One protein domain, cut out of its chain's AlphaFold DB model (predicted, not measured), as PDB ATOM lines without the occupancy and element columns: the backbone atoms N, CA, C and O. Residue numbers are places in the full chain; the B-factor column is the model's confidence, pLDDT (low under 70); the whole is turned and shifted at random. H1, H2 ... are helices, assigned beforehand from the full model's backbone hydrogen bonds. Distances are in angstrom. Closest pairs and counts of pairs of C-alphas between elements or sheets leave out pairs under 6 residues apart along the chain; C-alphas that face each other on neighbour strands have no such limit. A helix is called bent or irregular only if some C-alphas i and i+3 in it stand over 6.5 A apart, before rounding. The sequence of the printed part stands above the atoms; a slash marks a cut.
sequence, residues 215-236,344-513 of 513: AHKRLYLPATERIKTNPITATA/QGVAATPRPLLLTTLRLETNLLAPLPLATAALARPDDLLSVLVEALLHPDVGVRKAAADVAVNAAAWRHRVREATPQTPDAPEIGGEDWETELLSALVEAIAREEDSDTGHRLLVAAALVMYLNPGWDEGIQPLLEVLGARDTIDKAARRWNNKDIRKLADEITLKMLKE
ATOM      1  N   ALA A 215     224.668 201.853 150.610       83.81
ATOM      2  CA  ALA A 215     225.020 201.438 149.242       83.81
ATOM      3  C   ALA A 215     224.412 202.346 148.152       83.81
ATOM      4  O   ALA A 215     225.117 202.879 147.296       83.81
ATOM      5  N   HIS A 216     223.113 202.632 148.264       89.25
ATOM      6  CA  HIS A 216     222.389 203.536 147.371       89.25
ATOM      7  C   HIS A 216     222.935 204.972 147.252       89.25
ATOM      8  O   HIS A 216     222.757 205.575 146.199       89.25
ATOM      9  N   LYS A 217     223.620 205.539 148.260       86.25
ATOM     10  CA  LYS A 217     224.228 206.887 148.153       86.25
ATOM     11  C   LYS A 217     225.424 206.930 147.199       86.25
ATOM     12  O   LYS A 217     225.796 208.006 146.743       86.25
ATOM     13  N   ARG A 218     226.008 205.774 146.877       87.38
ATOM     14  CA  ARG A 218     227.114 205.643 145.914       87.38
ATOM     15  C   ARG A 218     226.621 205.478 144.473       87.38
ATOM     16  O   ARG A 218     227.428 205.454 143.547       87.38
ATOM     17  N   LEU A 219     225.310 205.346 144.274       91.44
ATOM     18  CA  LEU A 219     224.691 205.152 142.970       91.44
ATOM     19  C   LEU A 219     224.158 206.479 142.424       91.44
ATOM     20  O   LEU A 219     223.584 207.282 143.149       91.44
ATOM     21  N   TYR A 220     224.273 206.683 141.111       93.88
ATOM     22  CA  TYR A 220     223.620 207.806 140.441       93.88
ATOM     23  C   TYR A 220     222.144 207.476 140.177       93.88
ATOM     24  O   TYR A 220     221.845 206.766 139.209       93.88
ATOM     25  N   LEU A 221     221.233 207.975 141.021       95.25
ATOM     26  CA  LEU A 221     219.796 207.649 141.015       95.25
ATOM     27  C   LEU A 221     218.893 208.895 140.847       95.25
ATOM     28  O   LEU A 221     218.039 209.169 141.691       95.25
ATOM     29  N   PRO A 222     219.064 209.701 139.781       95.81
ATOM     30  CA  PRO A 222     218.356 210.971 139.631       95.81
ATOM     31  C   PRO A 222     216.836 210.858 139.433       95.81
ATOM     32  O   PRO A 222     216.158 211.880 139.545       95.81
ATOM     33  N   ALA A 223     216.280 209.706 139.048       96.44
ATOM     34  CA  ALA A 223     214.833 209.513 139.012       96.44
ATOM     35  C   ALA A 223     214.299 209.265 140.426       96.44
ATOM     36  O   ALA A 223     213.349 209.941 140.817       96.44
ATOM     37  N   THR A 224     214.943 208.389 141.204       95.38
ATOM     38  CA  THR A 224     214.602 208.148 142.616       95.38
ATOM     39  C   THR A 224     214.775 209.406 143.467       95.38
ATOM     40  O   THR A 224     213.850 209.799 144.169       95.38
ATOM     41  N   GLU A 225     215.914 210.095 143.364       92.81
ATOM     42  CA  GLU A 225     216.227 211.297 144.159       92.81
ATOM     43  C   GLU A 225     215.311 212.492 143.850       92.81
ATOM     44  O   GLU A 225     215.234 213.442 144.625       92.81
ATOM     45  N   ARG A 226     214.608 212.477 142.709       94.75
ATOM     46  CA  ARG A 226     213.631 213.514 142.334       94.75
ATOM     47  C   ARG A 226     212.196 213.178 142.728       94.75
ATOM     48  O   ARG A 226     211.311 214.005 142.486       94.75
ATOM     49  N   ILE A 227     211.940 211.994 143.285       96.00
ATOM     50  CA  ILE A 227     210.607 211.628 143.759       96.00
ATOM     51  C   ILE A 227     210.191 212.624 144.843       96.00
ATOM     52  O   ILE A 227     210.867 212.814 145.850       96.00
ATOM     53  N   LYS A 228     209.049 213.279 144.632       94.31
ATOM     54  CA  LYS A 228     208.475 214.186 145.624       94.31
ATOM     55  C   LYS A 228     207.772 213.370 146.699       94.31
ATOM     56  O   LYS A 228     206.930 212.539 146.381       94.31
ATOM     57  N   THR A 229     208.045 213.687 147.957       95.31
ATOM     58  CA  THR A 229     207.433 213.040 149.130       95.31
ATOM     59  C   THR A 229     206.301 213.864 149.755       95.31
ATOM     60  O   THR A 229     205.924 213.662 150.913       95.31
ATOM     61  N   ASN A 230     205.738 214.810 148.993       94.75
ATOM     62  CA  ASN A 230     204.490 215.471 149.361       94.75
ATOM     63  C   ASN A 230     203.375 214.417 149.433       94.75
ATOM     64  O   ASN A 230     203.181 213.693 148.455       94.75
ATOM     65  N   PRO A 231     202.638 214.337 150.550       94.75
ATOM     66  CA  PRO A 231     201.624 213.313 150.713       94.75
ATOM     67  C   PRO A 231     200.453 213.534 149.755       94.75
ATOM     68  O   PRO A 231     200.022 214.664 149.501       94.75
ATOM     69  N   ILE A 232     199.910 212.429 149.265       97.56
ATOM     70  CA  ILE A 232     198.657 212.374 148.525       97.56
ATOM     71  C   ILE A 232     197.509 212.556 149.519       97.56
ATOM     72  O   ILE A 232     197.547 212.024 150.626       97.56
ATOM     73  N   THR A 233     196.480 213.311 149.137       98.12
ATOM     74  CA  THR A 233     195.290 213.522 149.969       98.12
ATOM     75  C   THR A 233     194.008 213.242 149.190       98.12
ATOM     76  O   THR A 233     193.860 213.594 148.018       98.12
ATOM     77  N   ALA A 234     193.047 212.614 149.858       97.50
ATOM     78  CA  ALA A 234     191.700 212.374 149.375       97.50
ATOM     79  C   ALA A 234     190.776 213.510 149.839       97.50
ATOM     80  O   ALA A 234     190.182 213.444 150.919       97.50
ATOM     81  N   THR A 235     190.642 214.551 149.013       97.00
ATOM     82  CA  THR A 235     189.969 215.821 149.362       97.00
ATOM     83  C   THR A 235     188.518 215.942 148.903       97.00
ATOM     84  O   THR A 235     187.824 216.865 149.313       97.00
ATOM     85  N   ALA A 236     188.032 215.024 148.064       94.94
ATOM     86  CA  ALA A 236     186.691 215.118 147.489       94.94
ATOM     87  C   ALA A 236     185.606 215.131 148.579       94.94
ATOM     88  O   ALA A 236     185.529 214.190 149.362       94.94
ATOM     89  N   GLN A 344     187.501 187.596 155.685       91.12
ATOM     90  CA  GLN A 344     186.364 186.737 155.316       91.12
ATOM     91  C   GLN A 344     186.284 186.479 153.804       91.12
ATOM     92  O   GLN A 344     185.564 185.581 153.369       91.12
ATOM     93  N   GLY A 345     187.026 187.246 153.004       89.31
ATOM     94  CA  GLY A 345     187.139 187.088 151.565       89.31
ATOM     95  C   GLY A 345     186.888 188.391 150.815       89.31
ATOM     96  O   GLY A 345     185.914 189.111 151.045       89.31
ATOM     97  N   VAL A 346     187.735 188.637 149.820       86.50
ATOM     98  CA  VAL A 346     187.715 189.838 148.978       86.50
ATOM     99  C   VAL A 346     186.348 190.086 148.319       86.50
ATOM    100  O   VAL A 346     185.863 191.213 148.285       86.50
ATOM    101  N   ALA A 347     185.677 189.029 147.849       81.62
ATOM    102  CA  ALA A 347     184.354 189.137 147.226       81.62
ATOM    103  C   ALA A 347     183.227 189.489 148.217       81.62
ATOM    104  O   ALA A 347     182.191 190.009 147.805       81.62
ATOM    105  N   ALA A 348     183.415 189.192 149.506       83.69
ATOM    106  CA  ALA A 348     182.444 189.479 150.557       83.69
ATOM    107  C   ALA A 348     182.617 190.890 151.139       83.69
ATOM    108  O   ALA A 348     181.661 191.451 151.676       83.69
ATOM    109  N   THR A 349     183.806 191.485 151.001       93.56
ATOM    110  CA  THR A 349     184.104 192.807 151.555       93.56
ATOM    111  C   THR A 349     183.289 193.894 150.847       93.56
ATOM    112  O   THR A 349     183.405 194.071 149.629       93.56
ATOM    113  N   PRO A 350     182.482 194.690 151.571       96.25
ATOM    114  CA  PRO A 350     181.704 195.748 150.945       96.25
ATOM    115  C   PRO A 350     182.599 196.815 150.311       96.25
ATOM    116  O   PRO A 350     183.273 197.587 150.993       96.25
ATOM    117  N   ARG A 351     182.539 196.925 148.981       96.12
ATOM    118  CA  ARG A 351     183.316 197.903 148.204       96.12
ATOM    119  C   ARG A 351     183.223 199.352 148.724       96.12
ATOM    120  O   ARG A 351     184.255 200.023 148.724       96.12
ATOM    121  N   PRO A 352     182.052 199.874 149.162       96.19
ATOM    122  CA  PRO A 352     181.971 201.220 149.729       96.19
ATOM    123  C   PRO A 352     182.816 201.392 150.991       96.19
ATOM    124  O   PRO A 352     183.521 202.391 151.075       96.19
ATOM    125  N   LEU A 353     182.784 200.418 151.913       97.62
ATOM    126  CA  LEU A 353     183.607 200.420 153.124       97.62
ATOM    127  C   LEU A 353     185.083 200.485 152.736       97.62
ATOM    128  O   LEU A 353     185.751 201.459 153.071       97.62
ATOM    129  N   LEU A 354     185.542 199.522 151.930       97.88
ATOM    130  CA  LEU A 354     186.947 199.392 151.544       97.88
ATOM    131  C   LEU A 354     187.497 200.659 150.874       97.88
ATOM    132  O   LEU A 354     188.528 201.182 151.288       97.88
ATOM    133  N   LEU A 355     186.789 201.215 149.883       98.19
ATOM    134  CA  LEU A 355     187.244 202.437 149.212       98.19
ATOM    135  C   LEU A 355     187.266 203.655 150.138       98.19
ATOM    136  O   LEU A 355     188.150 204.500 149.998       98.19
ATOM    137  N   THR A 356     186.301 203.789 151.052       98.19
ATOM    138  CA  THR A 356     186.343 204.886 152.029       98.19
ATOM    139  C   THR A 356     187.454 204.695 153.054       98.19
ATOM    140  O   THR A 356     188.095 205.684 153.397       98.19
ATOM    141  N   THR A 357     187.744 203.457 153.468       98.69
ATOM    142  CA  THR A 357     188.838 203.141 154.394       98.69
ATOM    143  C   THR A 357     190.198 203.432 153.763       98.69
ATOM    144  O   THR A 357     190.986 204.148 154.360       98.69
ATOM    145  N   LEU A 358     190.447 203.028 152.515       98.81
ATOM    146  CA  LEU A 358     191.713 203.344 151.828       98.81
ATOM    147  C   LEU A 358     191.924 204.857 151.662       98.81
ATOM    148  O   LEU A 358     193.030 205.378 151.784       98.81
ATOM    149  N   ARG A 359     190.849 205.613 151.418       98.69
ATOM    150  CA  ARG A 359     190.927 207.082 151.371       98.69
ATOM    151  C   ARG A 359     191.147 207.699 152.753       98.69
ATOM    152  O   ARG A 359     191.804 208.734 152.848       98.69
ATOM    153  N   LEU A 360     190.585 207.096 153.802       98.75
ATOM    154  CA  LEU A 360     190.861 207.460 155.189       98.75
ATOM    155  C   LEU A 360     192.341 207.224 155.509       98.75
ATOM    156  O   LEU A 360     192.985 208.154 155.976       98.75
ATOM    157  N   GLU A 361     192.895 206.054 155.181       98.69
ATOM    158  CA  GLU A 361     194.322 205.731 155.344       98.69
ATOM    159  C   GLU A 361     195.223 206.683 154.557       98.69
ATOM    160  O   GLU A 361     196.220 207.171 155.084       98.69
ATOM    161  N   THR A 362     194.834 207.032 153.326       98.75
ATOM    162  CA  THR A 362     195.553 208.029 152.518       98.75
ATOM    163  C   THR A 362     195.698 209.340 153.300       98.75
ATOM    164  O   THR A 362     196.799 209.872 153.410       98.75
ATOM    165  N   ASN A 363     194.617 209.841 153.909       98.69
ATOM    166  CA  ASN A 363     194.677 211.062 154.718       98.69
ATOM    167  C   ASN A 363     195.324 210.847 156.097       98.69
ATOM    168  O   ASN A 363     195.952 211.769 156.607       98.69
ATOM    169  N   LEU A 364     195.215 209.657 156.690       98.12
ATOM    170  CA  LEU A 364     195.862 209.297 157.957       98.12
ATOM    171  C   LEU A 364     197.384 209.370 157.846       98.12
ATOM    172  O   LEU A 364     198.047 209.881 158.747       98.12
ATOM    173  N   LEU A 365     197.921 208.925 156.711       97.81
ATOM    174  CA  LEU A 365     199.352 208.926 156.428       97.81
ATOM    175  C   LEU A 365     199.867 210.247 155.833       97.81
ATOM    176  O   LEU A 365     201.051 210.351 155.516       97.81
ATOM    177  N   ALA A 366     199.015 211.266 155.673       96.50
ATOM    178  CA  ALA A 366     199.429 212.528 155.070       96.50
ATOM    179  C   ALA A 366     200.150 213.477 156.059       96.50
ATOM    180  O   ALA A 366     201.279 213.895 155.768       96.50
ATOM    181  N   PRO A 367     199.587 213.831 157.232       94.69
ATOM    182  CA  PRO A 367     200.301 214.635 158.222       94.69
ATOM    183  C   PRO A 367     201.407 213.819 158.899       94.69
ATOM    184  O   PRO A 367     201.132 212.777 159.485       94.69
ATOM    185  N   LEU A 368     202.649 214.324 158.898       90.88
ATOM    186  CA  LEU A 368     203.807 213.608 159.459       90.88
ATOM    187  C   LEU A 368     203.581 213.104 160.903       90.88
ATOM    188  O   LEU A 368     203.841 211.928 161.136       90.88
ATOM    189  N   PRO A 369     203.068 213.909 161.863       90.44
ATOM    190  CA  PRO A 369     202.859 213.427 163.232       90.44
ATOM    191  C   PRO A 369     201.836 212.291 163.323       90.44
ATOM    192  O   PRO A 369     202.001 211.367 164.115       90.44
ATOM    193  N   LEU A 370     200.793 212.356 162.493       93.19
ATOM    194  CA  LEU A 370     199.714 211.378 162.475       93.19
ATOM    195  C   LEU A 370     200.168 210.069 161.822       93.19
ATOM    196  O   LEU A 370     199.950 209.000 162.384       93.19
ATOM    197  N   ALA A 371     200.879 210.169 160.697       94.44
ATOM    198  CA  ALA A 371     201.504 209.042 160.020       94.44
ATOM    199  C   ALA A 371     202.500 208.314 160.935       94.44
ATOM    200  O   ALA A 371     202.464 207.091 161.019       94.44
ATOM    201  N   THR A 372     203.322 209.056 161.689       91.25
ATOM    202  CA  THR A 372     204.242 208.473 162.679       91.25
ATOM    203  C   THR A 372     203.496 207.692 163.759       91.25
ATOM    204  O   THR A 372     203.931 206.605 164.130       91.25
ATOM    205  N   ALA A 373     202.378 208.220 164.264       90.38
ATOM    206  CA  ALA A 373     201.577 207.529 165.270       90.38
ATOM    207  C   ALA A 373     200.891 206.270 164.706       90.38
ATOM    208  O   ALA A 373     200.888 205.234 165.369       90.38
ATOM    209  N   ALA A 374     200.346 206.345 163.488       92.69
ATOM    210  CA  ALA A 374     199.669 205.229 162.829       92.69
ATOM    211  C   ALA A 374     200.638 204.095 162.457       92.69
ATOM    212  O   ALA A 374     200.366 202.931 162.732       92.69
ATOM    213  N   LEU A 375     201.800 204.430 161.890       91.81
ATOM    214  CA  LEU A 375     202.792 203.443 161.452       91.81
ATOM    215  C   LEU A 375     203.634 202.871 162.598       91.81
ATOM    216  O   LEU A 375     204.360 201.912 162.384       91.81
ATOM    217  N   ALA A 376     203.517 203.397 163.821       87.25
ATOM    218  CA  ALA A 376     204.121 202.768 164.995       87.25
ATOM    219  C   ALA A 376     203.473 201.420 165.359       87.25
ATOM    220  O   ALA A 376     204.109 200.618 166.036       87.25
ATOM    221  N   ARG A 377     202.217 201.189 164.947       84.38
ATOM    222  CA  ARG A 377     201.459 199.940 165.140       84.38
ATOM    223  C   ARG A 377     200.580 199.689 163.908       84.38
ATOM    224  O   ARG A 377     199.382 199.973 163.952       84.38
ATOM    225  N   PRO A 378     201.180 199.252 162.790       90.00
ATOM    226  CA  PRO A 378     200.529 199.290 161.490       90.00
ATOM    227  C   PRO A 378     199.586 198.111 161.221       90.00
ATOM    228  O   PRO A 378     198.932 198.153 160.193       90.00
ATOM    229  N   ASP A 379     199.480 197.096 162.086       91.19
ATOM    230  CA  ASP A 379     198.851 195.787 161.809       91.19
ATOM    231  C   ASP A 379     197.577 195.829 160.943       91.19
ATOM    232  O   ASP A 379     197.550 195.284 159.839       91.19
ATOM    233  N   ASP A 380     196.516 196.498 161.410       95.50
ATOM    234  CA  ASP A 380     195.251 196.557 160.665       95.50
ATOM    235  C   ASP A 380     195.355 197.438 159.409       95.50
ATOM    236  O   ASP A 380     194.750 197.110 158.389       95.50
ATOM    237  N   LEU A 381     196.137 198.524 159.455       96.44
ATOM    238  CA  LEU A 381     196.389 199.398 158.301       96.44
ATOM    239  C   LEU A 381     197.121 198.634 157.194       96.44
ATOM    240  O   LEU A 381     196.736 198.675 156.028       96.44
ATOM    241  N   LEU A 382     198.180 197.915 157.559       95.75
ATOM    242  CA  LEU A 382     198.988 197.131 156.641       95.75
ATOM    243  C   LEU A 382     198.178 195.967 156.073       95.75
ATOM    244  O   LEU A 382     198.196 195.758 154.864       95.75
ATOM    245  N   SER A 383     197.393 195.282 156.913       95.69
ATOM    246  CA  SER A 383     196.504 194.207 156.471       95.69
ATOM    247  C   SER A 383     195.486 194.695 155.436       95.69
ATOM    248  O   SER A 383     195.268 194.015 154.434       95.69
ATOM    249  N   VAL A 384     194.889 195.880 155.629       97.94
ATOM    250  CA  VAL A 384     193.989 196.487 154.635       97.94
ATOM    251  C   VAL A 384     194.751 196.854 153.362       97.94
ATOM    252  O   VAL A 384     194.290 196.533 152.265       97.94
ATOM    253  N   LEU A 385     195.913 197.498 153.493       98.19
ATOM    254  CA  LEU A 385     196.733 197.946 152.372       98.19
ATOM    255  C   LEU A 385     197.185 196.789 151.471       98.19
ATOM    256  O   LEU A 385     196.991 196.849 150.256       98.19
ATOM    257  N   VAL A 386     197.777 195.745 152.049       96.69
ATOM    258  CA  VAL A 386     198.352 194.602 151.323       96.69
ATOM    259  C   VAL A 386     197.271 193.843 150.558       96.69
ATOM    260  O   VAL A 386     197.406 193.624 149.353       96.69
ATOM    261  N   GLU A 387     196.150 193.537 151.209       96.38
ATOM    262  CA  GLU A 387     195.007 192.893 150.553       96.38
ATOM    263  C   GLU A 387     194.411 193.782 149.447       96.38
ATOM    264  O   GLU A 387     194.071 193.317 148.354       96.38
ATOM    265  N   ALA A 388     194.324 195.095 149.683       97.75
ATOM    266  CA  ALA A 388     193.788 196.037 148.705       97.75
ATOM    267  C   ALA A 388     194.698 196.237 147.480       97.75
ATOM    268  O   ALA A 388     194.186 196.434 146.374       97.75
ATOM    269  N   LEU A 389     196.025 196.157 147.635       98.06
ATOM    270  CA  LEU A 389     196.988 196.205 146.525       98.06
ATOM    271  C   LEU A 389     196.804 195.030 145.555       98.06
ATOM    272  O   LEU A 389     197.002 195.180 144.348       98.06
ATOM    273  N   LEU A 390     196.383 193.876 146.070       96.06
ATOM    274  CA  LEU A 390     196.200 192.644 145.302       96.06
ATOM    275  C   LEU A 390     194.747 192.416 144.855       96.06
ATOM    276  O   LEU A 390     194.456 191.436 144.165       96.06
ATOM    277  N   HIS A 391     193.850 193.349 145.172       96.12
ATOM    278  CA  HIS A 391     192.417 193.253 144.922       96.12
ATOM    279  C   HIS A 391     192.059 193.194 143.412       96.12
ATOM    280  O   HIS A 391     192.665 193.887 142.588       96.12
ATOM    281  N   PRO A 392     191.025 192.428 142.998       94.62
ATOM    282  CA  PRO A 392     190.619 192.322 141.591       94.62
ATOM    283  C   PRO A 392     190.045 193.631 141.013       94.62
ATOM    284  O   PRO A 392     190.265 193.943 139.843       94.62
ATOM    285  N   ASP A 393     189.336 194.428 141.819       95.06
ATOM    286  CA  ASP A 393     188.831 195.758 141.422       95.06
ATOM    287  C   ASP A 393     189.968 196.779 141.248       95.06
ATOM    288  O   ASP A 393     190.678 197.109 142.197       95.06
ATOM    289  N   VAL A 394     190.079 197.337 140.039       94.62
ATOM    290  CA  VAL A 394     191.087 198.348 139.665       94.62
ATOM    291  C   VAL A 394     190.986 199.613 140.527       94.62
ATOM    292  O   VAL A 394     191.994 200.213 140.890       94.62
ATOM    293  N   GLY A 395     189.769 200.034 140.879       96.00
ATOM    294  CA  GLY A 395     189.548 201.228 141.693       96.00
ATOM    295  C   GLY A 395     190.053 201.066 143.125       96.00
ATOM    296  O   GLY A 395     190.549 202.034 143.700       96.00
ATOM    297  N   VAL A 396     189.959 199.853 143.678       97.38
ATOM    298  CA  VAL A 396     190.536 199.506 144.985       97.38
ATOM    299  C   VAL A 396     192.059 199.548 144.920       97.38
ATOM    300  O   VAL A 396     192.662 200.262 145.719       97.38
ATOM    301  N   ARG A 397     192.679 198.906 143.919       97.56
ATOM    302  CA  ARG A 397     194.145 198.934 143.757       97.56
ATOM    303  C   ARG A 397     194.691 200.344 143.579       97.56
ATOM    304  O   ARG A 397     195.695 200.699 144.187       97.56
ATOM    305  N   LYS A 398     194.001 201.186 142.807       98.19
ATOM    306  CA  LYS A 398     194.379 202.594 142.634       98.19
ATOM    307  C   LYS A 398     194.371 203.370 143.953       98.19
ATOM    308  O   LYS A 398     195.275 204.169 144.182       98.19
ATOM    309  N   ALA A 399     193.362 203.145 144.798       98.38
ATOM    310  CA  ALA A 399     193.295 203.761 146.121       98.38
ATOM    311  C   ALA A 399     194.382 203.205 147.059       98.38
ATOM    312  O   ALA A 399     195.014 203.975 147.771       98.38
ATOM    313  N   ALA A 400     194.656 201.900 147.009       98.62
ATOM    314  CA  ALA A 400     195.731 201.271 147.776       98.62
ATOM    315  C   ALA A 400     197.123 201.781 147.365       98.62
ATOM    316  O   ALA A 400     197.969 202.035 148.217       98.62
ATOM    317  N   ALA A 401     197.350 202.029 146.072       98.75
ATOM    318  CA  ALA A 401     198.594 202.619 145.587       98.75
ATOM    319  C   ALA A 401     198.839 204.029 146.163       98.75
ATOM    320  O   ALA A 401     199.987 204.383 146.422       98.75
ATOM    321  N   ASP A 402     197.786 204.822 146.406       98.62
ATOM    322  CA  ASP A 402     197.916 206.127 147.074       98.62
ATOM    323  C   ASP A 402     198.363 205.984 148.535       98.62
ATOM    324  O   ASP A 402     199.257 206.705 148.986       98.62
ATOM    325  N   VAL A 403     197.795 205.013 149.255       98.81
ATOM    326  CA  VAL A 403     198.200 204.687 150.630       98.81
ATOM    327  C   VAL A 403     199.656 204.215 150.668       98.81
ATOM    328  O   VAL A 403     200.438 204.725 151.471       98.81
ATOM    329  N   ALA A 404     200.052 203.313 149.762       98.69
ATOM    330  CA  ALA A 404     201.417 202.796 149.677       98.69
ATOM    331  C   ALA A 404     202.445 203.906 149.406       98.69
ATOM    332  O   ALA A 404     203.499 203.936 150.041       98.69
ATOM    333  N   VAL A 405     202.134 204.855 148.512       98.69
ATOM    334  CA  VAL A 405     202.998 206.021 148.266       98.69
ATOM    335  C   VAL A 405     203.144 206.866 149.529       98.69
ATOM    336  O   VAL A 405     204.261 207.269 149.844       98.69
ATOM    337  N   ASN A 406     202.067 207.117 150.279       98.56
ATOM    338  CA  ASN A 406     202.156 207.889 151.520       98.56
ATOM    339  C   ASN A 406     202.973 207.170 152.604       98.56
ATOM    340  O   ASN A 406     203.816 207.810 153.235       98.56
ATOM    341  N   ALA A 407     202.781 205.860 152.784       97.25
ATOM    342  CA  ALA A 407     203.573 205.054 153.715       97.25
ATOM    343  C   ALA A 407     205.071 205.095 153.358       97.25
ATOM    344  O   ALA A 407     205.918 205.403 154.201       97.25
ATOM    345  N   ALA A 408     205.394 204.875 152.082       96.81
ATOM    346  CA  ALA A 408     206.759 204.901 151.572       96.81
ATOM    347  C   ALA A 408     207.401 206.296 151.674       96.81
ATOM    348  O   ALA A 408     208.545 206.437 152.104       96.81
ATOM    349  N   ALA A 409     206.655 207.348 151.328       96.19
ATOM    350  CA  ALA A 409     207.104 208.733 151.427       96.19
ATOM    351  C   ALA A 409     207.364 209.148 152.878       96.19
ATOM    352  O   ALA A 409     208.357 209.823 153.150       96.19
ATOM    353  N   TRP A 410     206.505 208.735 153.814       94.44
ATOM    354  CA  TRP A 410     206.737 208.938 155.240       94.44
ATOM    355  C   TRP A 410     208.040 208.263 155.685       94.44
ATOM    356  O   TRP A 410     208.901 208.931 156.260       94.44
ATOM    357  N   ARG A 411     208.230 206.982 155.345       90.44
ATOM    358  CA  ARG A 411     209.421 206.214 155.737       90.44
ATOM    359  C   ARG A 411     210.694 206.842 155.176       90.44
ATOM    360  O   ARG A 411     211.666 207.028 155.908       90.44
ATOM    361  N   HIS A 412     210.664 207.246 153.909       90.62
ATOM    362  CA  HIS A 412     211.766 207.955 153.271       90.62
ATOM    363  C   HIS A 412     212.105 209.266 153.997       90.62
ATOM    364  O   HIS A 412     213.260 209.496 154.346       90.62
ATOM    365  N   ARG A 413     211.102 210.095 154.312       88.81
ATOM    366  CA  ARG A 413     211.308 211.360 155.038       88.81
ATOM    367  C   ARG A 413     211.893 211.148 156.432       88.81
ATOM    368  O   ARG A 413     212.735 211.934 156.855       88.81
ATOM    369  N   VAL A 414     211.461 210.105 157.142       84.25
ATOM    370  CA  VAL A 414     212.030 209.739 158.447       84.25
ATOM    371  C   VAL A 414     213.505 209.365 158.303       84.25
ATOM    372  O   VAL A 414     214.322 209.843 159.080       84.25
ATOM    373  N   ARG A 415     213.874 208.586 157.283       81.69
ATOM    374  CA  ARG A 415     215.277 208.214 157.021       81.69
ATOM    375  C   ARG A 415     216.159 209.397 156.653       81.69
ATOM    376  O   ARG A 415     217.316 209.430 157.052       81.69
ATOM    377  N   GLU A 416     215.634 210.348 155.888       78.56
ATOM    378  CA  GLU A 416     216.375 211.565 155.553       78.56
ATOM    379  C   GLU A 416     216.541 212.497 156.761       78.56
ATOM    380  O   GLU A 416     217.551 213.189 156.867       78.56
ATOM    381  N   ALA A 417     215.563 212.518 157.673       74.00
ATOM    382  CA  ALA A 417     215.576 213.379 158.854       74.00
ATOM    383  C   ALA A 417     216.331 212.781 160.056       74.00
ATOM    384  O   ALA A 417     216.837 213.536 160.888       74.00
ATOM    385  N   THR A 418     216.393 211.452 160.177       65.75
ATOM    386  CA  THR A 418     217.033 210.766 161.306       65.75
ATOM    387  C   THR A 418     218.499 210.457 160.987       65.75
ATOM    388  O   THR A 418     218.782 209.785 159.993       65.75
ATOM    389  N   PRO A 419     219.460 210.890 161.828       56.41
ATOM    390  CA  PRO A 419     220.853 210.481 161.694       56.41
ATOM    391  C   PRO A 419     220.961 208.952 161.712       56.41
ATOM    392  O   PRO A 419     220.470 208.317 162.641       56.41
ATOM    393  N   GLN A 420     221.612 208.353 160.709       56.59
ATOM    394  CA  GLN A 420     221.844 206.904 160.661       56.59
ATOM    395  C   GLN A 420     222.910 206.495 161.689       56.59
ATOM    396  O   GLN A 420     224.080 206.277 161.353       56.59
ATOM    397  N   THR A 421     222.518 206.475 162.962       51.81
ATOM    398  CA  THR A 421     223.288 205.929 164.081       51.81
ATOM    399  C   THR A 421     222.720 204.584 164.497       51.81
ATOM    400  O   THR A 421     221.503 204.449 164.486       51.81
ATOM    401  N   PRO A 422     223.552 203.626 164.936       43.81
ATOM    402  CA  PRO A 422     223.084 202.337 165.454       43.81
ATOM    403  C   PRO A 422     222.063 202.470 166.582       43.81
ATOM    404  O   PRO A 422     221.153 201.661 166.673       43.81
ATOM    405  N   ASP A 423     222.201 203.513 167.408       44.94
ATOM    406  CA  ASP A 423     221.334 203.758 168.564       44.94
ATOM    407  C   ASP A 423     220.185 204.735 168.259       44.94
ATOM    408  O   ASP A 423     219.495 205.185 169.178       44.94
ATOM    409  N   ALA A 424     219.993 205.137 166.990       51.28
ATOM    410  CA  ALA A 424     218.842 205.970 166.654       51.28
ATOM    411  C   ALA A 424     217.586 205.120 166.876       51.28
ATOM    412  O   ALA A 424     217.510 204.027 166.316       51.28
ATOM    413  N   PRO A 425     216.606 205.585 167.669       49.91
ATOM    414  CA  PRO A 425     215.377 204.833 167.841       49.91
ATOM    415  C   PRO A 425     214.743 204.622 166.467       49.91
ATOM    416  O   PRO A 425     214.548 205.588 165.724       49.91
ATOM    417  N   GLU A 426     214.423 203.374 166.133       56.00
ATOM    418  CA  GLU A 426     213.606 203.072 164.965       56.00
ATOM    419  C   GLU A 426     212.252 203.754 165.146       56.00
ATOM    420  O   GLU A 426     211.420 203.390 165.979       56.00
ATOM    421  N   ILE A 427     212.053 204.836 164.399       56.06
ATOM    422  CA  ILE A 427     210.791 205.558 164.413       56.06
ATOM    423  C   ILE A 427     209.828 204.770 163.528       56.06
ATOM    424  O   ILE A 427     210.064 204.639 162.329       56.06
ATOM    425  N   GLY A 428     208.735 204.283 164.119       54.03
ATOM    426  CA  GLY A 428     207.607 203.652 163.422       54.03
ATOM    427  C   GLY A 428     207.649 202.132 163.289       54.03
ATOM    428  O   GLY A 428     207.326 201.638 162.211       54.03
ATOM    429  N   GLY A 429     207.997 201.441 164.379       56.19
ATOM    430  CA  GLY A 429     207.638 200.036 164.615       56.19
ATOM    431  C   GLY A 429     208.297 199.007 163.691       56.19
ATOM    432  O   GLY A 429     209.185 199.350 162.917       56.19
ATOM    433  N   GLU A 430     207.837 197.757 163.833       55.56
ATOM    434  CA  GLU A 430     208.312 196.529 163.167       55.56
ATOM    435  C   GLU A 430     208.486 196.671 161.640       55.56
ATOM    436  O   GLU A 430     207.832 197.506 161.014       55.56
ATOM    437  N   ASP A 431     209.341 195.828 161.042       72.44
ATOM    438  CA  ASP A 431     209.745 195.791 159.621       72.44
ATOM    439  C   ASP A 431     208.600 195.446 158.628       72.44
ATOM    440  O   ASP A 431     208.698 194.547 157.788       72.44
ATOM    441  N   TRP A 432     207.505 196.215 158.648       89.75
ATOM    442  CA  TRP A 432     206.378 196.121 157.704       89.75
ATOM    443  C   TRP A 432     206.779 196.366 156.243       89.75
ATOM    444  O   TRP A 432     206.026 196.090 155.309       89.75
ATOM    445  N   GLU A 433     207.974 196.907 156.025       91.31
ATOM    446  CA  GLU A 433     208.516 197.241 154.712       91.31
ATOM    447  C   GLU A 433     208.727 196.007 153.834       91.31
ATOM    448  O   GLU A 433     208.537 196.083 152.620       91.31
ATOM    449  N   THR A 434     209.070 194.867 154.440       92.06
ATOM    450  CA  THR A 434     209.230 193.584 153.739       92.06
ATOM    451  C   THR A 434     207.895 193.061 153.206       92.06
ATOM    452  O   THR A 434     207.792 192.672 152.037       92.06
ATOM    453  N   GLU A 435     206.853 193.112 154.035       94.06
ATOM    454  CA  GLU A 435     205.490 192.736 153.663       94.06
ATOM    455  C   GLU A 435     204.957 193.659 152.560       94.06
ATOM    456  O   GLU A 435     204.494 193.185 151.517       94.06
ATOM    457  N   LEU A 436     205.116 194.979 152.728       96.50
ATOM    458  CA  LEU A 436     204.695 195.942 151.717       96.50
ATOM    459  C   LEU A 436     205.453 195.750 150.398       96.50
ATOM    460  O   LEU A 436     204.829 195.780 149.340       96.50
ATOM    461  N   LEU A 437     206.774 195.543 150.420       96.62
ATOM    462  CA  LEU A 437     207.551 195.316 149.196       96.62
ATOM    463  C   LEU A 437     207.123 194.048 148.466       96.62
ATOM    464  O   LEU A 437     207.011 194.071 147.240       96.62
ATOM    465  N   SER A 438     206.827 192.978 149.201       97.12
ATOM    466  CA  SER A 438     206.311 191.739 148.617       97.12
ATOM    467  C   SER A 438     204.991 191.990 147.883       97.12
ATOM    468  O   SER A 438     204.859 191.663 146.700       97.12
ATOM    469  N   ALA A 439     204.055 192.681 148.541       98.06
ATOM    470  CA  ALA A 439     202.777 193.065 147.948       98.06
ATOM    471  C   ALA A 439     202.943 194.013 146.747       98.06
ATOM    472  O   ALA A 439     202.249 193.874 145.741       98.06
ATOM    473  N   LEU A 440     203.881 194.964 146.816       98.69
ATOM    474  CA  LEU A 440     204.169 195.908 145.735       98.69
ATOM    475  C   LEU A 440     204.725 195.211 144.493       98.69
ATOM    476  O   LEU A 440     204.272 195.516 143.393       98.69
ATOM    477  N   VAL A 441     205.670 194.277 144.637       98.56
ATOM    478  CA  VAL A 441     206.219 193.516 143.498       98.56
ATOM    479  C   VAL A 441     205.109 192.728 142.804       98.56
ATOM    480  O   VAL A 441     204.975 192.777 141.577       98.56
ATOM    481  N   GLU A 442     204.251 192.070 143.578       98.50
ATOM    482  CA  GLU A 442     203.119 191.310 143.052       98.50
ATOM    483  C   GLU A 442     202.039 192.214 142.413       98.50
ATOM    484  O   GLU A 442     201.460 191.870 141.372       98.50
ATOM    485  N   ALA A 443     201.794 193.401 142.978       98.50
ATOM    486  CA  ALA A 443     200.908 194.412 142.406       98.50
ATOM    487  C   ALA A 443     201.467 194.984 141.087       98.50
ATOM    488  O   ALA A 443     200.735 195.115 140.105       98.50
ATOM    489  N   ILE A 444     202.775 195.256 141.016       98.69
ATOM    490  CA  ILE A 444     203.468 195.711 139.799       98.69
ATOM    491  C   ILE A 444     203.333 194.670 138.682       98.69
ATOM    492  O   ILE A 444     203.036 195.027 137.538       98.69
ATOM    493  N   ALA A 445     203.486 193.381 139.002       98.25
ATOM    494  CA  ALA A 445     203.367 192.300 138.025       98.25
ATOM    495  C   ALA A 445     202.006 192.310 137.307       98.25
ATOM    496  O   ALA A 445     201.943 192.156 136.080       98.25
ATOM    497  N   ARG A 446     200.918 192.545 138.051       96.50
ATOM    498  CA  ARG A 446     199.538 192.466 137.540       96.50
ATOM    499  C   ARG A 446     198.962 193.778 137.014       96.50
ATOM    500  O   ARG A 446     197.991 193.730 136.271       96.50
ATOM    501  N   GLU A 447     199.504 194.934 137.398       97.88
ATOM    502  CA  GLU A 447     198.833 196.205 137.113       97.88
ATOM    503  C   GLU A 447     198.940 196.622 135.636       97.88
ATOM    504  O   GLU A 447     200.023 196.686 135.049       97.88
ATOM    505  N   GLU A 448     197.800 196.939 135.032       96.44
ATOM    506  CA  GLU A 448     197.693 197.304 133.618       96.44
ATOM    507  C   GLU A 448     197.723 198.823 133.423       96.44
ATOM    508  O   GLU A 448     198.296 199.307 132.445       96.44
ATOM    509  N   ASP A 449     197.160 199.577 134.370       96.75
ATOM    510  CA  ASP A 449     197.108 201.037 134.321       96.75
ATOM    511  C   ASP A 449     198.485 201.647 134.610       96.75
ATOM    512  O   ASP A 449     199.064 201.439 135.677       96.75
ATOM    513  N   SER A 450     199.017 202.433 133.670       97.19
ATOM    514  CA  SER A 450     200.365 202.998 133.794       97.19
ATOM    515  C   SER A 450     200.497 204.002 134.934       97.19
ATOM    516  O   SER A 450     201.562 204.091 135.540       97.19
ATOM    517  N   ASP A 451     199.441 204.758 135.239       96.62
ATOM    518  CA  ASP A 451     199.478 205.763 136.304       96.62
ATOM    519  C   ASP A 451     199.520 205.093 137.680       96.62
ATOM    520  O   ASP A 451     200.317 205.471 138.543       96.62
ATOM    521  N   THR A 452     198.706 204.054 137.871       97.88
ATOM    522  CA  THR A 452     198.738 203.206 139.068       97.88
ATOM    523  C   THR A 452     200.068 202.459 139.156       97.88
ATOM    524  O   THR A 452     200.715 202.492 140.200       97.88
ATOM    525  N   GLY A 453     200.553 201.896 138.047       97.94
ATOM    526  CA  GLY A 453     201.869 201.264 137.956       97.94
ATOM    527  C   GLY A 453     203.025 202.182 138.354       97.94
ATOM    528  O   GLY A 453     203.920 201.781 139.098       97.94
ATOM    529  N   HIS A 454     202.980 203.450 137.935       98.06
ATOM    530  CA  HIS A 454     203.962 204.450 138.343       98.06
ATOM    531  C   HIS A 454     203.934 204.699 139.854       98.06
ATOM    532  O   HIS A 454     204.993 204.761 140.471       98.06
ATOM    533  N   ARG A 455     202.744 204.805 140.464       98.19
ATOM    534  CA  ARG A 455     202.602 204.965 141.923       98.19
ATOM    535  C   ARG A 455     203.196 203.780 142.681       98.19
ATOM    536  O   ARG A 455     203.926 203.991 143.644       98.19
ATOM    537  N   LEU A 456     202.947 202.556 142.214       98.69
ATOM    538  CA  LEU A 456     203.520 201.347 142.808       98.69
ATOM    539  C   LEU A 456     205.054 201.339 142.718       98.69
ATOM    540  O   LEU A 456     205.721 201.051 143.709       98.69
ATOM    541  N   LEU A 457     205.622 201.723 141.568       98.25
ATOM    542  CA  LEU A 457     207.077 201.844 141.415       98.25
ATOM    543  C   LEU A 457     207.680 202.947 142.283       98.25
ATOM    544  O   LEU A 457     208.761 202.761 142.833       98.25
ATOM    545  N   VAL A 458     206.994 204.082 142.418       98.56
ATOM    546  CA  VAL A 458     207.403 205.164 143.320       98.56
ATOM    547  C   VAL A 458     207.422 204.673 144.764       98.56
ATOM    548  O   VAL A 458     208.413 204.894 145.458       98.56
ATOM    549  N   ALA A 459     206.370 203.979 145.207       98.56
ATOM    550  CA  ALA A 459     206.320 203.398 146.544       98.56
ATOM    551  C   ALA A 459     207.474 202.403 146.755       98.56
ATOM    552  O   ALA A 459     208.227 202.551 147.713       98.56
ATOM    553  N   ALA A 460     207.687 201.466 145.825       98.19
ATOM    554  CA  ALA A 460     208.777 200.494 145.910       98.19
ATOM    555  C   ALA A 460     210.153 201.178 145.981       98.19
ATOM    556  O   ALA A 460     210.936 200.894 146.884       98.19
ATOM    557  N   ALA A 461     210.422 202.146 145.097       97.75
ATOM    558  CA  ALA A 461     211.681 202.888 145.087       97.75
ATOM    559  C   ALA A 461     211.952 203.607 146.416       97.75
ATOM    560  O   ALA A 461     213.077 203.578 146.907       97.75
ATOM    561  N   LEU A 462     210.934 204.239 147.006       96.56
ATOM    562  CA  LEU A 462     211.061 204.962 148.273       96.56
ATOM    563  C   LEU A 462     211.273 204.028 149.472       96.56
ATOM    564  O   LEU A 462     212.038 204.375 150.371       96.56
ATOM    565  N   VAL A 463     210.639 202.848 149.482       94.50
ATOM    566  CA  VAL A 463     210.849 201.833 150.531       94.50
ATOM    567  C   VAL A 463     212.245 201.208 150.425       94.50
ATOM    568  O   VAL A 463     212.892 200.981 151.445       94.50
ATOM    569  N   MET A 464     212.740 200.973 149.206       93.25
ATOM    570  CA  MET A 464     214.073 200.407 148.954       93.25
ATOM    571  C   MET A 464     215.201 201.409 149.232       93.25
ATOM    572  O   MET A 464     216.233 201.064 149.810       93.25
ATOM    573  N   TYR A 465     215.034 202.664 148.810       92.06
ATOM    574  CA  TYR A 465     216.093 203.663 148.885       92.06
ATOM    575  C   TYR A 465     216.427 204.008 150.346       92.06
ATOM    576  O   TYR A 465     215.567 204.379 151.148       92.06
ATOM    577  N   LEU A 466     217.720 203.899 150.671       87.00
ATOM    578  CA  LEU A 466     218.284 204.083 152.017       87.00
ATOM    579  C   LEU A 466     217.681 203.179 153.108       87.00
ATOM    580  O   LEU A 466     217.640 203.587 154.272       87.00
ATOM    581  N   ASN A 467     217.194 201.989 152.746       87.25
ATOM    582  CA  ASN A 467     216.669 201.029 153.709       87.25
ATOM    583  C   ASN A 467     217.784 200.393 154.564       87.25
ATOM    584  O   ASN A 467     218.617 199.684 154.012       87.25
ATOM    585  N   PRO A 468     217.803 200.580 155.897       80.19
ATOM    586  CA  PRO A 468     218.873 200.049 156.746       80.19
ATOM    587  C   PRO A 468     218.991 198.517 156.701       80.19
ATOM    588  O   PRO A 468     220.094 198.003 156.850       80.19
ATOM    589  N   GLY A 469     217.894 197.801 156.434       81.81
ATOM    590  CA  GLY A 469     217.872 196.352 156.233       81.81
ATOM    591  C   GLY A 469     218.161 195.924 154.791       81.81
ATOM    592  O   GLY A 469     217.758 194.828 154.400       81.81
ATOM    593  N   TRP A 470     218.789 196.779 153.971       88.19
ATOM    594  CA  TRP A 470     219.020 196.509 152.550       88.19
ATOM    595  C   TRP A 470     219.764 195.193 152.314       88.19
ATOM    596  O   TRP A 470     219.214 194.304 151.667       88.19
ATOM    597  N   ASP A 471     220.976 195.066 152.857       82.75
ATOM    598  CA  ASP A 471     221.870 193.942 152.561       82.75
ATOM    599  C   ASP A 471     221.379 192.620 153.183       82.75
ATOM    600  O   ASP A 471     221.493 191.561 152.571       82.75
ATOM    601  N   GLU A 472     220.813 192.670 154.393       82.44
ATOM    602  CA  GLU A 472     220.450 191.467 155.160       82.44
ATOM    603  C   GLU A 472     219.012 190.983 154.913       82.44
ATOM    604  O   GLU A 472     218.735 189.793 155.065       82.44
ATOM    605  N   GLY A 473     218.094 191.877 154.528       85.88
ATOM    606  CA  GLY A 473     216.666 191.567 154.425       85.88
ATOM    607  C   GLY A 473     216.052 191.906 153.070       85.88
ATOM    608  O   GLY A 473     215.501 191.035 152.395       85.88
ATOM    609  N   ILE A 474     216.139 193.170 152.653       91.56
ATOM    610  CA  ILE A 474     215.387 193.668 151.494       91.56
ATOM    611  C   ILE A 474     215.929 193.127 150.172       91.56
ATOM    612  O   ILE A 474     215.146 192.663 149.344       91.56
ATOM    613  N   GLN A 475     217.241 193.194 149.945       91.81
ATOM    614  CA  GLN A 475     217.831 192.748 148.686       91.81
ATOM    615  C   GLN A 475     217.612 191.242 148.457       91.81
ATOM    616  O   GLN A 475     217.046 190.905 147.412       91.81
ATOM    617  N   PRO A 476     217.929 190.340 149.413       92.81
ATOM    618  CA  PRO A 476     217.666 188.910 149.246       92.81
ATOM    619  C   PRO A 476     216.186 188.595 148.991       92.81
ATOM    620  O   PRO A 476     215.860 187.764 148.143       92.81
ATOM    621  N   LEU A 477     215.268 189.288 149.678       94.12
ATOM    622  CA  LEU A 477     213.827 189.148 149.450       94.12
ATOM    623  C   LEU A 477     213.453 189.492 148.001       94.12
ATOM    624  O   LEU A 477     212.754 188.726 147.340       94.12
ATOM    625  N   LEU A 478     213.915 190.634 147.494       95.75
ATOM    626  CA  LEU A 478     213.591 191.096 146.142       95.75
ATOM    627  C   LEU A 478     214.210 190.211 145.051       95.75
ATOM    628  O   LEU A 478     213.601 190.044 143.989       95.75
ATOM    629  N   GLU A 479     215.373 189.614 145.309       95.50
ATOM    630  CA  GLU A 479     215.979 188.596 144.445       95.50
ATOM    631  C   GLU A 479     215.109 187.333 144.377       95.50
ATOM    632  O   GLU A 479     214.756 186.895 143.279       95.50
ATOM    633  N   VAL A 480     214.674 186.802 145.527       96.19
ATOM    634  CA  VAL A 480     213.785 185.623 145.605       96.19
ATOM    635  C   VAL A 480     212.449 185.872 144.905       96.19
ATOM    636  O   VAL A 480     211.937 184.993 144.211       96.19
ATOM    637  N   LEU A 481     211.893 187.076 145.038       96.56
ATOM    638  CA  LEU A 481     210.647 187.466 144.371       96.56
ATOM    639  C   LEU A 481     210.808 187.701 142.859       96.56
ATOM    640  O   LEU A 481     209.818 187.962 142.173       96.56
ATOM    641  N   GLY A 482     212.030 187.662 142.316       97.38
ATOM    642  CA  GLY A 482     212.283 187.999 140.915       97.38
ATOM    643  C   GLY A 482     211.859 189.435 140.584       97.38
ATOM    644  O   GLY A 482     211.343 189.707 139.493       97.38
ATOM    645  N   ALA A 483     212.031 190.362 141.535       97.75
ATOM    646  CA  ALA A 483     211.548 191.736 141.426       97.75
ATOM    647  C   ALA A 483     212.138 192.454 140.205       97.75
ATOM    648  O   ALA A 483     211.435 193.203 139.526       97.75
ATOM    649  N   ARG A 484     213.406 192.172 139.878       97.44
ATOM    650  CA  ARG A 484     214.106 192.749 138.726       97.44
ATOM    651  C   ARG A 484     213.368 192.495 137.408       97.44
ATOM    652  O   ARG A 484     213.005 193.441 136.710       97.44
ATOM    653  N   ASP A 485     213.100 191.229 137.102       97.88
ATOM    654  CA  ASP A 485     212.398 190.821 135.880       97.88
ATOM    655  C   ASP A 485     210.948 191.298 135.869       97.88
ATOM    656  O   ASP A 485     210.417 191.688 134.826       97.88
ATOM    657  N   THR A 486     210.299 191.265 137.033       98.38
ATOM    658  CA  THR A 486     208.919 191.723 137.205       98.38
ATOM    659  C   THR A 486     208.782 193.206 136.865       98.38
ATOM    660  O   THR A 486     207.919 193.584 136.067       98.38
ATOM    661  N   ILE A 487     209.668 194.040 137.410       98.44
ATOM    662  CA  ILE A 487     209.673 195.487 137.189       98.44
ATOM    663  C   ILE A 487     210.035 195.823 135.737       98.44
ATOM    664  O   ILE A 487     209.348 196.648 135.131       98.44
ATOM    665  N   ASP A 488     211.043 195.173 135.141       97.69
ATOM    666  CA  ASP A 488     211.413 195.409 133.734       97.69
ATOM    667  C   ASP A 488     210.249 195.070 132.782       97.69
ATOM    668  O   ASP A 488     209.871 195.884 131.932       97.69
ATOM    669  N   LYS A 489     209.596 193.912 132.970       98.19
ATOM    670  CA  LYS A 489     208.426 193.510 132.167       98.19
ATOM    671  C   LYS A 489     207.264 194.495 132.317       98.19
ATOM    672  O   LYS A 489     206.679 194.903 131.309       98.19
ATOM    673  N   ALA A 490     206.948 194.914 133.543       98.12
ATOM    674  CA  ALA A 490     205.872 195.870 133.806       98.12
ATOM    675  C   ALA A 490     206.163 197.256 133.196       98.12
ATOM    676  O   ALA A 490     205.322 197.825 132.497       98.12
ATOM    677  N   ALA A 491     207.386 197.773 133.351       97.56
ATOM    678  CA  ALA A 491     207.793 199.061 132.786       97.56
ATOM    679  C   ALA A 491     207.777 199.072 131.245       97.56
ATOM    680  O   ALA A 491     207.452 200.089 130.614       97.56
ATOM    681  N   ARG A 492     208.084 197.936 130.605       97.06
ATOM    682  CA  ARG A 492     207.906 197.769 129.154       97.06
ATOM    683  C   ARG A 492     206.434 197.839 128.767       97.06
ATOM    684  O   ARG A 492     206.127 198.608 127.851       97.06
ATOM    685  N   ARG A 493     205.565 197.112 129.486       97.31
ATOM    686  CA  ARG A 493     204.104 197.068 129.278       97.31
ATOM    687  C   ARG A 493     203.470 198.457 129.351       97.31
ATOM    688  O   ARG A 493     202.732 198.821 128.443       97.31
ATOM    689  N   TRP A 494     203.800 199.257 130.365       97.69
ATOM    690  CA  TRP A 494     203.231 200.603 130.533       97.69
ATOM    691  C   TRP A 494     203.735 201.637 129.520       97.69
ATOM    692  O   TRP A 494     203.125 202.691 129.362       97.69
ATOM    693  N   ASN A 495     204.841 201.352 128.826       95.31
ATOM    694  CA  ASN A 495     205.357 202.141 127.704       95.31
ATOM    695  C   ASN A 495     205.474 203.661 127.953       95.31
ATOM    696  O   ASN A 495     205.279 204.472 127.048       95.31
ATOM    697  N   ASN A 496     205.847 204.054 129.172       97.38
ATOM    698  CA  ASN A 496     206.073 205.446 129.548       97.38
ATOM    699  C   ASN A 496     207.565 205.692 129.824       97.38
ATOM    700  O   ASN A 496     208.222 204.924 130.529       97.38
ATOM    701  N   LYS A 497     208.110 206.777 129.263       96.06
ATOM    702  CA  LYS A 497     209.542 207.099 129.343       96.06
ATOM    703  C   LYS A 497     210.021 207.353 130.771       96.06
ATOM    704  O   LYS A 497     211.118 206.923 131.112       96.06
ATOM    705  N   ASP A 498     209.250 208.070 131.577       93.50
ATOM    706  CA  ASP A 498     209.671 208.431 132.932       93.50
ATOM    707  C   ASP A 498     209.533 207.244 133.885       93.50
ATOM    708  O   ASP A 498     210.438 207.002 134.680       93.50
ATOM    709  N   ILE A 499     208.498 206.419 133.691       96.88
ATOM    710  CA  ILE A 499     208.362 205.133 134.383       96.88
ATOM    711  C   ILE A 499     209.565 204.227 134.093       96.88
ATOM    712  O   ILE A 499     210.146 203.667 135.016       96.88
ATOM    713  N   ARG A 500     209.981 204.113 132.822       97.25
ATOM    714  CA  ARG A 500     211.144 203.294 132.446       97.25
ATOM    715  C   ARG A 500     212.441 203.781 133.079       97.25
ATOM    716  O   ARG A 500     213.195 202.955 133.558       97.25
ATOM    717  N   LYS A 501     212.683 205.095 133.158       97.50
ATOM    718  CA  LYS A 501     213.884 205.618 133.838       97.50
ATOM    719  C   LYS A 501     213.935 205.207 135.309       97.50
ATOM    720  O   LYS A 501     214.995 204.820 135.786       97.50
ATOM    721  N   LEU A 502     212.805 205.308 136.015       98.00
ATOM    722  CA  LEU A 502     212.727 204.891 137.413       98.00
ATOM    723  C   LEU A 502     212.923 203.373 137.540       98.00
ATOM    724  O   LEU A 502     213.710 202.923 138.365       98.00
ATOM    725  N   ALA A 503     212.267 202.592 136.681       97.94
ATOM    726  CA  ALA A 503     212.435 201.143 136.636       97.94
ATOM    727  C   ALA A 503     213.887 200.728 136.330       97.94
ATOM    728  O   ALA A 503     214.400 199.818 136.973       97.94
ATOM    729  N   ASP A 504     214.576 201.409 135.412       97.44
ATOM    730  CA  ASP A 504     215.983 201.159 135.082       97.44
ATOM    731  C   ASP A 504     216.898 201.449 136.282       97.44
ATOM    732  O   ASP A 504     217.849 200.715 136.537       97.44
ATOM    733  N   GLU A 505     216.622 202.502 137.056       97.31
ATOM    734  CA  GLU A 505     217.365 202.783 138.290       97.31
ATOM    735  C   GLU A 505     217.178 201.684 139.337       97.31
ATOM    736  O   GLU A 505     218.163 201.217 139.913       97.31
ATOM    737  N   ILE A 506     215.946 201.212 139.529       96.69
ATOM    738  CA  ILE A 506     215.661 200.112 140.454       96.69
ATOM    739  C   ILE A 506     216.342 198.819 139.980       96.69
ATOM    740  O   ILE A 506     217.075 198.181 140.730       96.69
ATOM    741  N   THR A 507     216.138 198.431 138.723       96.88
ATOM    742  CA  THR A 507     216.513 197.102 138.210       96.88
ATOM    743  C   THR A 507     217.974 196.972 137.791       96.88
ATOM    744  O   THR A 507     218.525 195.877 137.861       96.88
ATOM    745  N   LEU A 508     218.609 198.051 137.322       94.56
ATOM    746  CA  LEU A 508     219.978 198.015 136.789       94.56
ATOM    747  C   LEU A 508     221.012 198.611 137.743       94.56
ATOM    748  O   LEU A 508     222.210 198.474 137.484       94.56
ATOM    749  N   LYS A 509     220.576 199.313 138.797       93.56
ATOM    750  CA  LYS A 509     221.481 199.965 139.752       93.56
ATOM    751  C   LYS A 509     221.241 199.510 141.184       93.56
ATOM    752  O   LYS A 509     222.206 199.087 141.801       93.56
ATOM    753  N   MET A 510     220.011 199.601 141.703       91.50
ATOM    754  CA  MET A 510     219.726 199.178 143.084       91.50
ATOM    755  C   MET A 510     219.807 197.655 143.222       91.50
ATOM    756  O   MET A 510     220.615 197.160 143.987       91.50
ATOM    757  N   LEU A 511     219.041 196.913 142.417       91.06
ATOM    758  CA  LEU A 511     219.000 195.441 142.410       91.06
ATOM    759  C   LEU A 511     220.127 194.810 141.581       91.06
ATOM    760  O   LEU A 511     219.943 193.762 140.959       91.06
ATOM    761  N   LYS A 512     221.263 195.499 141.470       81.75
ATOM    762  CA  LYS A 512     222.394 194.994 140.704       81.75
ATOM    763  C   LYS A 512     223.218 194.066 141.596       81.75
ATOM    764  O   LYS A 512     223.679 194.513 142.639       81.75
ATOM    765  N   GLU A 513     223.389 192.831 141.126       54.31
ATOM    766  CA  GLU A 513     224.279 191.797 141.684       54.31
ATOM    767  C   GLU A 513     225.673 192.324 142.045       54.31
ATOM    768  O   GLU A 513     226.308 192.980 141.173       54.31
TER     769      GLU A 513
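What this domain is: This is residues 215 to 236 and 344 to 513 of the 513 residues of an uncharacterized protein of Trichosporon asahii var. asahii (strain ATCC 90039 / CBS 2479 / JCM 2466 / KCTC 7840 / NBRC 103889/ NCYC 2677 / UAMH 7654) (UniProt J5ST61). Two helices, the long H5 and H7, run side by side through the middle of a compact body; H6 and the hairpin of H9 and H10 pack on H7, while H2, H3 and H4 pack on H5. H8 packs on residues 434 to 438 of H6, and residues 219 to 236, with no named element, run along the outside. The printed part has 192 residues with ten named helices, H1 to H10 in chain order, and no named strand: the class is all helix. H5, H6, H7, H9 and H10 form an up-and-down bundle, each helix running against the one before it. The whole is compact, with a radius of gyration of the C-alphas of 15.8 A, and spans 46 by 41 by 29 A.

How they stand to each other: Start at H5, residues 394 to 417, which touches H7, residues 450 to 464, at a shallow tilt of 30 degrees; look at the closest C-alphas, Val 405 and Ala 459, 4.6 A apart. H6, residues 432 to 446, forms a helical hairpin with H7; their closest C-alphas, Ile 444 and Gly 453, are 6.1 A apart. H10, residues 497 to 510, touches H7, C-alphas 454 and 499 being closest at 6.0 A. H9, residues 483 to 494, forms a helical hairpin with H10, opposite ways at 10 degrees, closest at C-alphas 484 and 507, 5.0 A. H8, residues 470 to 480, touches residues 434 to 438 of H6, closest at C-alphas 474 and 434, 6.6 A; it is irregular, C-alphas 472 and 475 being 7.1 A apart. Back at H5, residues 395 to 406 touch H2, residues 351 to 364, the same way at 17 degrees, closest at C-alphas 403 and 362, 4.7 A. H4, residues 379 to 389, touches H5 at a steep tilt of 51 degrees, with C-alphas 389 and 397 closest at 4.8 A. H3, residues 368 to 375, touches residues 407 to 410 of H5, closest at C-alphas 368 and 410, 6.9 A. H1, residues 215 to 218, is close to H10 but not clearly touching, C-alphas 216 and 510 being 6.7 A apart. Every O i to N i+4 pair is within hydrogen-bond range in H2 to H7, H9 and H10; H8 has 5 of 7, and H1 is too short for such a pair.

Where its parts are: Find C-alpha 394 at (191.087, 198.348, 139.665); from there H5 runs 34.6 A to C-alpha 417 at (215.576, 213.379, 158.854). H6 measures 21.6 A, H7 20.6 A and H2 19.6 A. H10 runs 18.8 A and ends at C-alpha 510, (219.726, 199.178, 143.084).

The domain as a whole: Residues 237 to 343 are not printed, and C-alphas 236 and 344 are 29.4 A apart across the cut. The link from H5 to H6 is long, with 14 residues. The mean pLDDT of the printed part is 91.4, but residues 418 to 430 and 513 are under 70.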